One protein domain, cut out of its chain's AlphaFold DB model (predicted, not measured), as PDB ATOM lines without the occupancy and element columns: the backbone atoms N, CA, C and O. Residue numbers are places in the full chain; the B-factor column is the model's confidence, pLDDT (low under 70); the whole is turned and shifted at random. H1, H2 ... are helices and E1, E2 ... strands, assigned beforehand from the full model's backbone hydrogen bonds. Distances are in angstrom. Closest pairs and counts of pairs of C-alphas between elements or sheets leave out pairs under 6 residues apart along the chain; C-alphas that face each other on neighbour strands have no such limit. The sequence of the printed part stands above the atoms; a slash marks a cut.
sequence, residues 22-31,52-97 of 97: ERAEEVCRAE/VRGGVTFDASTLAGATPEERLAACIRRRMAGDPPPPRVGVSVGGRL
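AT A GLANCE: This is residues 22 to 31 and 52 to 97 of the 97 residues of an uncharacterized protein of Jannaschia seohaensis (UniProt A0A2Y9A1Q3). A long two-stranded ribbon, E1 and E2, makes one end of a rod, and a small head of two helices, H1 and H3, packed at a steep tilt, makes the other. The four-residue helix H2 follows E1 at the ribbon's inner end, near H3, and after H3 the chain comes back to the ribbon as E2. The printed part has 56 residues, with three named helices and two named strands in the order H1 E1 H2 H3 E2; the sheet, E1 - E2, is antiparallel and the class is mixed, helices and strands. The whole is only just loose, close to extended, with a radius of gyration of the C-alphas of 14.7 A and spans of 49 by 21 by 17 A.

HOW THE PARTS SIT: Look first at E1, residues 52 to 59, and E2, residues 88 to 96, antiparallel neighbours whose directions stand at 167 degrees. C-alphas 55 and 92 face each other at 3.9 A. You will find N 54 and O 93 within hydrogen-bond range at 2.8 A, and N 89 and O 58 at 2.9 A. H2, residues 60 to 63, follows E1 over a tight link; its closest C-alpha to E2 is that of Ala 60, 5.9 A from that of Arg 88. H2 is close to but not clearly touching H3, residues 68 to 81; their closest C-alphas, of Ser 61 and Arg 71, are 6.9 A apart. H3 and H1, residues 22 to 31, touch, with the C-alphas of Ala 24 and Ile 76 closest at 5.5 A. They run opposite ways at a steep tilt of 51 degrees. H1 is apart from E2, and H3 is apart from E1. In H1 and H3 every O i to N i+4 pair is within hydrogen-bond range; H2 is too short for such a pair.

IN THESE COORDINATES: Find C-alpha 52 at (-33.003, -11.654, 48.882); from there E1 runs 23.6 A to C-alpha 59. E2 begins at C-alpha 88, at (-27.789, -32.950, 48.183), and runs 26.5 A to C-alpha 96. H3 runs 19.9 A from C-alpha 68 to C-alpha 81, H1 runs 14.4 A from C-alpha 22 at (-13.632, -45.008, 31.217), and H2 spans 5.2 A.

THE WHOLE: The C-alphas of Glu 22 and Leu 97, the two farthest apart, are 49.0 A from each other. Residues 32 to 51 are not printed, and C-alphas 31 and 52 are 28.2 A apart across this cut. The link from H2 to H3 is tight and the one from H3 to E2 is short. The mean pLDDT of the printed part is 77.6; residue 56, residues 58 to 65 and residue 97 are under 70.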
ATOM      1  N   GLU A  22     -14.296 -46.239  31.677       82.38
ATOM      2  CA  GLU A  22     -13.632 -45.008  31.217       82.38
ATOM      3  C   GLU A  22     -14.586 -43.809  31.180       82.38
ATOM      4  O   GLU A  22     -14.255 -42.712  31.640       82.38
ATOM      5  N   ARG A  23     -15.809 -44.007  30.672       83.44
ATOM      6  CA  ARG A  23     -16.776 -42.914  30.588       83.44
ATOM      7  C   ARG A  23     -17.303 -42.521  31.963       83.44
ATOM      8  O   ARG A  23     -17.520 -41.337  32.217       83.44
ATOM      9  N   ALA A  24     -17.476 -43.482  32.866       83.00
ATOM     10  CA  ALA A  24     -17.866 -43.212  34.241       83.00
ATOM     11  C   ALA A  24     -16.807 -42.370  34.967       83.00
ATOM     12  O   ALA A  24     -17.163 -41.386  35.618       83.00
ATOM     13  N   GLU A  25     -15.523 -42.694  34.805       84.75
ATOM     14  CA  GLU A  25     -14.407 -41.942  35.387       84.75
ATOM     15  C   GLU A  25     -14.363 -40.488  34.921       84.75
ATOM     16  O   GLU A  25     -14.237 -39.577  35.741       84.75
ATOM     17  N   GLU A  26     -14.487 -40.251  33.614       85.44
ATOM     18  CA  GLU A  26     -14.444 -38.904  33.047       85.44
ATOM     19  C   GLU A  26     -15.591 -38.035  33.574       85.44
ATOM     20  O   GLU A  26     -15.384 -36.897  34.006       85.44
ATOM     21  N   VAL A  27     -16.804 -38.590  33.613       86.56
ATOM     22  CA  VAL A  27     -17.971 -37.846  34.088       86.56
ATOM     23  C   VAL A  27     -17.910 -37.643  35.605       86.56
ATOM     24  O   VAL A  27     -18.283 -36.577  36.091       86.56
ATOM     25  N   CYS A  28     -17.406 -38.617  36.365       86.44
ATOM     26  CA  CYS A  28     -17.222 -38.472  37.807       86.44
ATOM     27  C   CYS A  28     -16.136 -37.444  38.159       86.44
ATOM     28  O   CYS A  28     -16.334 -36.657  39.083       86.44
ATOM     29  N   ARG A  29     -15.035 -37.370  37.397       85.00
ATOM     30  CA  ARG A  29     -14.041 -36.289  37.531       85.00
ATOM     31  C   ARG A  29     -14.659 -34.917  37.268       85.00
ATOM     32  O   ARG A  29     -14.421 -33.983  38.030       85.00
ATOM     33  N   ALA A  30     -15.480 -34.798  36.223       83.75
ATOM     34  CA  ALA A  30     -16.167 -33.548  35.903       83.75
ATOM     35  C   ALA A  30     -17.180 -33.130  36.987       83.75
ATOM     36  O   ALA A  30     -17.309 -31.941  37.275       83.75
ATOM     37  N   GLU A  31     -17.885 -34.085  37.601       77.69
ATOM     38  CA  GLU A  31     -18.776 -33.824  38.739       77.69
ATOM     39  C   GLU A  31     -18.003 -33.338  39.963       77.69
ATOM     40  O   GLU A  31     -18.354 -32.306  40.527       77.69
ATOM     41  N   VAL A  52     -34.184 -10.914  49.335       78.12
ATOM     42  CA  VAL A  52     -33.003 -11.654  48.882       78.12
ATOM     43  C   VAL A  52     -32.915 -12.959  49.656       78.12
ATOM     44  O   VAL A  52     -33.089 -12.993  50.875       78.12
ATOM     45  N   ARG A  53     -32.664 -14.049  48.934       77.88
ATOM     46  CA  ARG A  53     -32.349 -15.369  49.472       77.88
ATOM     47  C   ARG A  53     -30.975 -15.777  48.959       77.88
ATOM     48  O   ARG A  53     -30.741 -15.755  47.757       77.88
ATOM     49  N   GLY A  54     -30.087 -16.161  49.861       75.25
ATOM     50  CA  GLY A  54     -28.846 -16.855  49.545       75.25
ATOM     51  C   GLY A  54     -28.939 -18.296  50.032       75.25
ATOM     52  O   GLY A  54     -29.582 -18.575  51.041       75.25
ATOM     53  N   GLY A  55     -28.311 -19.228  49.336       73.25
ATOM     54  CA  GLY A  55     -28.221 -20.608  49.780       73.25
ATOM     55  C   GLY A  55     -26.944 -21.268  49.304       73.25
ATOM     56  O   GLY A  55     -26.417 -20.927  48.249       73.25
ATOM     57  N   VAL A  56     -26.461 -22.227  50.077       69.31
ATOM     58  CA  VAL A  56     -25.318 -23.067  49.727       69.31
ATOM     59  C   VAL A  56     -25.775 -24.514  49.719       69.31
ATOM     60  O   VAL A  56     -26.461 -24.963  50.638       69.31
ATOM     61  N   THR A  57     -25.432 -25.232  48.655       70.62
ATOM     62  CA  THR A  57     -25.716 -26.664  48.542       70.62
ATOM     63  C   THR A  57     -24.424 -27.450  48.667       70.62
ATOM     64  O   THR A  57     -23.451 -27.161  47.965       70.62
ATOM     65  N   PHE A  58     -24.443 -28.449  49.546       64.62
ATOM     66  CA  PHE A  58     -23.357 -29.392  49.765       64.62
ATOM     67  C   PHE A  58     -23.793 -30.800  49.357       64.62
ATOM     68  O   PHE A  58     -24.940 -31.207  49.570       64.62
ATOM     69  N   ASP A  59     -22.860 -31.577  48.815       69.06
ATOM     70  CA  ASP A  59     -23.043 -33.019  48.686       69.06
ATOM     71  C   ASP A  59     -22.890 -33.701  50.048       69.06
ATOM     72  O   ASP A  59     -21.992 -33.366  50.825       69.06
ATOM     73  N   ALA A  60     -23.712 -34.721  50.317       65.94
ATOM     74  CA  ALA A  60     -23.640 -35.491  51.561       65.94
ATOM     75  C   ALA A  60     -22.243 -36.097  51.816       65.94
ATOM     76  O   ALA A  60     -21.801 -36.185  52.957       65.94
ATOM     77  N   SER A  61     -21.507 -36.453  50.758       62.75
ATOM     78  CA  SER A  61     -20.132 -36.958  50.872       62.75
ATOM     79  C   SER A  61     -19.122 -35.902  51.332       62.75
ATOM     80  O   SER A  61     -18.123 -36.254  51.948       62.75
ATOM     81  N   THR A  62     -19.372 -34.621  51.044       62.03
ATOM     82  CA  THR A  62     -18.535 -33.513  51.534       62.03
ATOM     83  C   THR A  62     -18.733 -33.325  53.036       62.03
ATOM     84  O   THR A  62     -17.770 -33.115  53.765       62.03
ATOM     85  N   LEU A  63     -19.973 -33.470  53.514       61.50
ATOM     86  CA  LEU A  63     -20.303 -33.415  54.943       61.50
ATOM     87  C   LEU A  63     -19.726 -34.605  55.724       61.50
ATOM     88  O   LEU A  63     -19.420 -34.471  56.903       61.50
ATOM     89  N   ALA A  64     -19.551 -35.751  55.063       69.94
ATOM     90  CA  ALA A  64     -18.948 -36.947  55.645       69.94
ATOM     91  C   ALA A  64     -17.408 -36.897  55.740       69.94
ATOM     92  O   ALA A  64     -16.814 -37.840  56.254       69.94
ATOM     93  N   GLY A  65     -16.752 -35.836  55.247       67.44
ATOM     94  CA  GLY A  65     -15.291 -35.685  55.315       67.44
ATOM     95  C   GLY A  65     -14.496 -36.609  54.385       67.44
ATOM     96  O   GLY A  65     -13.298 -36.778  54.590       67.44
ATOM     97  N   ALA A  66     -15.140 -37.203  53.375       77.31
ATOM     98  CA  ALA A  66     -14.481 -38.105  52.430       77.31
ATOM     99  C   ALA A  66     -13.471 -37.363  51.539       77.31
ATOM    100  O   ALA A  66     -13.734 -36.239  51.086       77.31
ATOM    101  N   THR A  67     -12.347 -38.009  51.228       82.12
ATOM    102  CA  THR A  67     -11.330 -37.438  50.331       82.12
ATOM    103  C   THR A  67     -11.836 -37.366  48.880       82.12
ATOM    104  O   THR A  67     -12.789 -38.062  48.503       82.12
ATOM    105  N   PRO A  68     -11.238 -36.520  48.018       79.12
ATOM    106  CA  PRO A  68     -11.603 -36.445  46.601       79.12
ATOM    107  C   PRO A  68     -11.536 -37.802  45.884       79.12
ATOM    108  O   PRO A  68     -12.409 -38.118  45.074       79.12
ATOM    109  N   GLU A  69     -10.537 -38.623  46.212       83.25
ATOM    110  CA  GLU A  69     -10.320 -39.953  45.642       83.25
ATOM    111  C   GLU A  69     -11.419 -40.934  46.066       83.25
ATOM    112  O   GLU A  69     -11.967 -41.661  45.235       83.25
ATOM    113  N   GLU A  70     -11.812 -40.917  47.342       83.88
ATOM    114  CA  GLU A  70     -12.908 -41.744  47.855       83.88
ATOM    115  C   GLU A  70     -14.243 -41.372  47.205       83.88
ATOM    116  O   GLU A  70     -15.029 -42.246  46.820       83.88
ATOM    117  N   ARG A  71     -14.487 -40.070  47.012       83.19
ATOM    118  CA  ARG A  71     -15.669 -39.568  46.302       83.19
ATOM    119  C   ARG A  71     -15.680 -40.003  44.834       83.19
ATOM    120  O   ARG A  71     -16.750 -40.342  44.319       83.19
ATOM    121  N   LEU A  72     -14.518 -40.032  44.176       85.88
ATOM    122  CA  LEU A  72     -14.378 -40.489  42.790       85.88
ATOM    123  C   LEU A  72     -14.694 -41.981  42.679       85.88
ATOM    124  O   LEU A  72     -15.560 -42.367  41.893       85.88
ATOM    125  N   ALA A  73     -14.066 -42.801  43.523       87.12
ATOM    126  CA  ALA A  73     -14.293 -44.241  43.564       87.12
ATOM    127  C   ALA A  73     -15.761 -44.584  43.868       87.12
ATOM    128  O   ALA A  73     -16.346 -45.466  43.237       87.12
ATOM    129  N   ALA A  74     -16.393 -43.860  44.798       86.12
ATOM    130  CA  ALA A  74     -17.810 -44.026  45.109       86.12
ATOM    131  C   ALA A  74     -18.719 -43.623  43.936       86.12
ATOM    132  O   ALA A  74     -19.715 -44.298  43.672       86.12
ATOM    133  N   CYS A  75     -18.385 -42.548  43.213       87.44
ATOM    134  CA  CYS A  75     -19.125 -42.132  42.025       87.44
ATOM    135  C   CYS A  75     -19.067 -43.193  40.922       87.44
ATOM    136  O   CYS A  75     -20.118 -43.592  40.419       87.44
ATOM    137  N   ILE A  76     -17.870 -43.690  40.594       88.00
ATOM    138  CA  ILE A  76     -17.676 -44.720  39.563       88.00
ATOM    139  C   ILE A  76     -18.469 -45.973  39.929       88.00
ATOM    140  O   ILE A  76     -19.256 -46.457  39.120       88.00
ATOM    141  N   ARG A  77     -18.333 -46.450  41.173       87.75
ATOM    142  CA  ARG A  77     -19.039 -47.642  41.661       87.75
ATOM    143  C   ARG A  77     -20.552 -47.522  41.505       87.75
ATOM    144  O   ARG A  77     -21.167 -48.428  40.956       87.75
ATOM    145  N   ARG A  78     -21.139 -46.396  41.926       85.44
ATOM    146  CA  ARG A  78     -22.582 -46.140  41.776       85.44
ATOM    147  C   ARG A  78     -23.006 -46.124  40.316       85.44
ATOM    148  O   ARG A  78     -23.998 -46.737  39.956       85.44
ATOM    149  N   ARG A  79     -22.240 -45.452  39.458       86.00
ATOM    150  CA  ARG A  79     -22.578 -45.316  38.038       86.00
ATOM    151  C   ARG A  79     -22.520 -46.648  37.298       86.00
ATOM    152  O   ARG A  79     -23.383 -46.908  36.469       86.00
ATOM    153  N   MET A  80     -21.542 -47.485  37.640       83.88
ATOM    154  CA  MET A  80     -21.428 -48.856  37.142       83.88
ATOM    155  C   MET A  80     -22.541 -49.763  37.686       83.88
ATOM    156  O   MET A  80     -22.996 -50.650  36.974       83.88
ATOM    157  N   ALA A  81     -23.005 -49.526  38.919       85.44
ATOM    158  CA  ALA A  81     -24.145 -50.224  39.517       85.44
ATOM    159  C   ALA A  81     -25.516 -49.712  39.025       85.44
ATOM    160  O   ALA A  81     -26.527 -50.372  39.240       85.44
ATOM    161  N   GLY A  82     -25.561 -48.554  38.355       81.69
ATOM    162  CA  GLY A  82     -26.808 -47.888  37.963       81.69
ATOM    163  C   GLY A  82     -27.517 -47.152  39.107       81.69
ATOM    164  O   GLY A  82     -28.677 -46.771  38.959       81.69
ATOM    165  N   ASP A  83     -26.837 -46.933  40.233       83.94
ATOM    166  CA  ASP A  83     -27.403 -46.271  41.406       83.94
ATOM    167  C   ASP A  83     -27.562 -44.753  41.200       83.94
ATOM    168  O   ASP A  83     -26.701 -44.103  40.586       83.94
ATOM    169  N   PRO A  84     -28.620 -44.143  41.766       77.12
ATOM    170  CA  PRO A  84     -28.808 -42.700  41.723       77.12
ATOM    171  C   PRO A  84     -27.727 -41.947  42.524       77.12
ATOM    172  O   PRO A  84     -27.114 -42.493  43.450       77.12
ATOM    173  N   PRO A  85     -27.486 -40.660  42.201       74.88
ATOM    174  CA  PRO A  85     -26.569 -39.826  42.967       74.88
ATOM    175  C   PRO A  85     -27.073 -39.614  44.406       74.88
ATOM    176  O   PRO A  85     -28.281 -39.646  44.657       74.88
ATOM    177  N   PRO A  86     -26.159 -39.377  45.364       73.19
ATOM    178  CA  PRO A  86     -26.518 -39.166  46.756       73.19
ATOM    179  C   PRO A  86     -27.340 -37.877  46.910       73.19
ATOM    180  O   PRO A  86     -27.194 -36.947  46.110       73.19
ATOM    181  N   PRO A  87     -28.188 -37.791  47.949       70.19
ATOM    182  CA  PRO A  87     -28.964 -36.590  48.205       70.19
ATOM    183  C   PRO A  87     -28.043 -35.394  48.471       70.19
ATOM    184  O   PRO A  87     -27.020 -35.500  49.155       70.19
ATOM    185  N   ARG A  88     -28.435 -34.240  47.930       75.81
ATOM    186  CA  ARG A  88     -27.789 -32.950  48.183       75.81
ATOM    187  C   ARG A  88     -28.512 -32.239  49.318       75.81
ATOM    188  O   ARG A  88     -29.740 -32.203  49.337       75.81
ATOM    189  N   VAL A  89     -27.751 -31.670  50.248       74.25
ATOM    190  CA  VAL A  89     -28.293 -30.906  51.376       74.25
ATOM    191  C   VAL A  89     -28.026 -29.428  51.126       74.25
ATOM    192  O   VAL A  89     -26.880 -29.007  50.983       74.25
ATOM    193  N   GLY A  90     -29.100 -28.645  51.043       70.38
ATOM    194  CA  GLY A  90     -29.045 -27.197  50.875       70.38
ATOM    195  C   GLY A  90     -29.409 -26.470  52.163       70.38
ATOM    196  O   GLY A  90     -30.397 -26.814  52.808       70.38
ATOM    197  N   VAL A  91     -28.643 -25.437  52.511       74.31
ATOM    198  CA  VAL A  91     -28.998 -24.474  53.562       74.31
ATOM    199  C   VAL A  91     -29.286 -23.136  52.895       74.31
ATOM    200  O   VAL A  91     -28.463 -22.640  52.128       74.31
ATOM    201  N   SER A  92     -30.448 -22.543  53.180       76.00
ATOM    202  CA  SER A  92     -30.855 -21.240  52.641       76.00
ATOM    203  C   SER A  92     -31.123 -20.226  53.749       76.00
ATOM    204  O   SER A  92     -31.846 -20.531  54.696       76.00
ATOM    205  N   VAL A  93     -30.615 -19.008  53.586       75.00
ATOM    206  CA  VAL A  93     -30.837 -17.852  54.460       75.00
ATOM    207  C   VAL A  93     -31.467 -16.733  53.630       75.00
ATOM    208  O   VAL A  93     -31.043 -16.470  52.506       75.00
ATOM    209  N   GLY A  94     -32.498 -16.067  54.149       77.56
ATOM    210  CA  GLY A  94     -33.176 -14.990  53.426       77.56
ATOM    211  C   GLY A  94     -33.578 -13.826  54.319       77.56
ATOM    212  O   GLY A  94     -33.924 -14.026  55.480       77.56
ATOM    213  N   GLY A  95     -33.563 -12.622  53.747       72.25
ATOM    214  CA  GLY A  95     -33.899 -11.366  54.416       72.25
ATOM    215  C   GLY A  95     -34.778 -10.454  53.554       72.25
ATOM    216  O   GLY A  95     -34.884 -10.626  52.335       72.25
ATOM    217  N   ARG A  96     -35.445  -9.496  54.208       72.25
ATOM    218  CA  ARG A  96     -36.013  -8.318  53.533       72.25
ATOM    219  C   ARG A  96     -34.888  -7.305  53.331       72.25
ATOM    220  O   ARG A  96     -34.053  -7.174  54.224       72.25
ATOM    221  N   LEU A  97     -34.866  -6.678  52.159       61.03
ATOM    222  CA  LEU A  97     -33.998  -5.534  51.877       61.03
ATOM    223  C   LEU A  97     -34.542  -4.274  52.551       61.03
ATOM    224  O   LEU A  97     -35.788  -4.175  52.665       61.03
TER     225      LEU A  97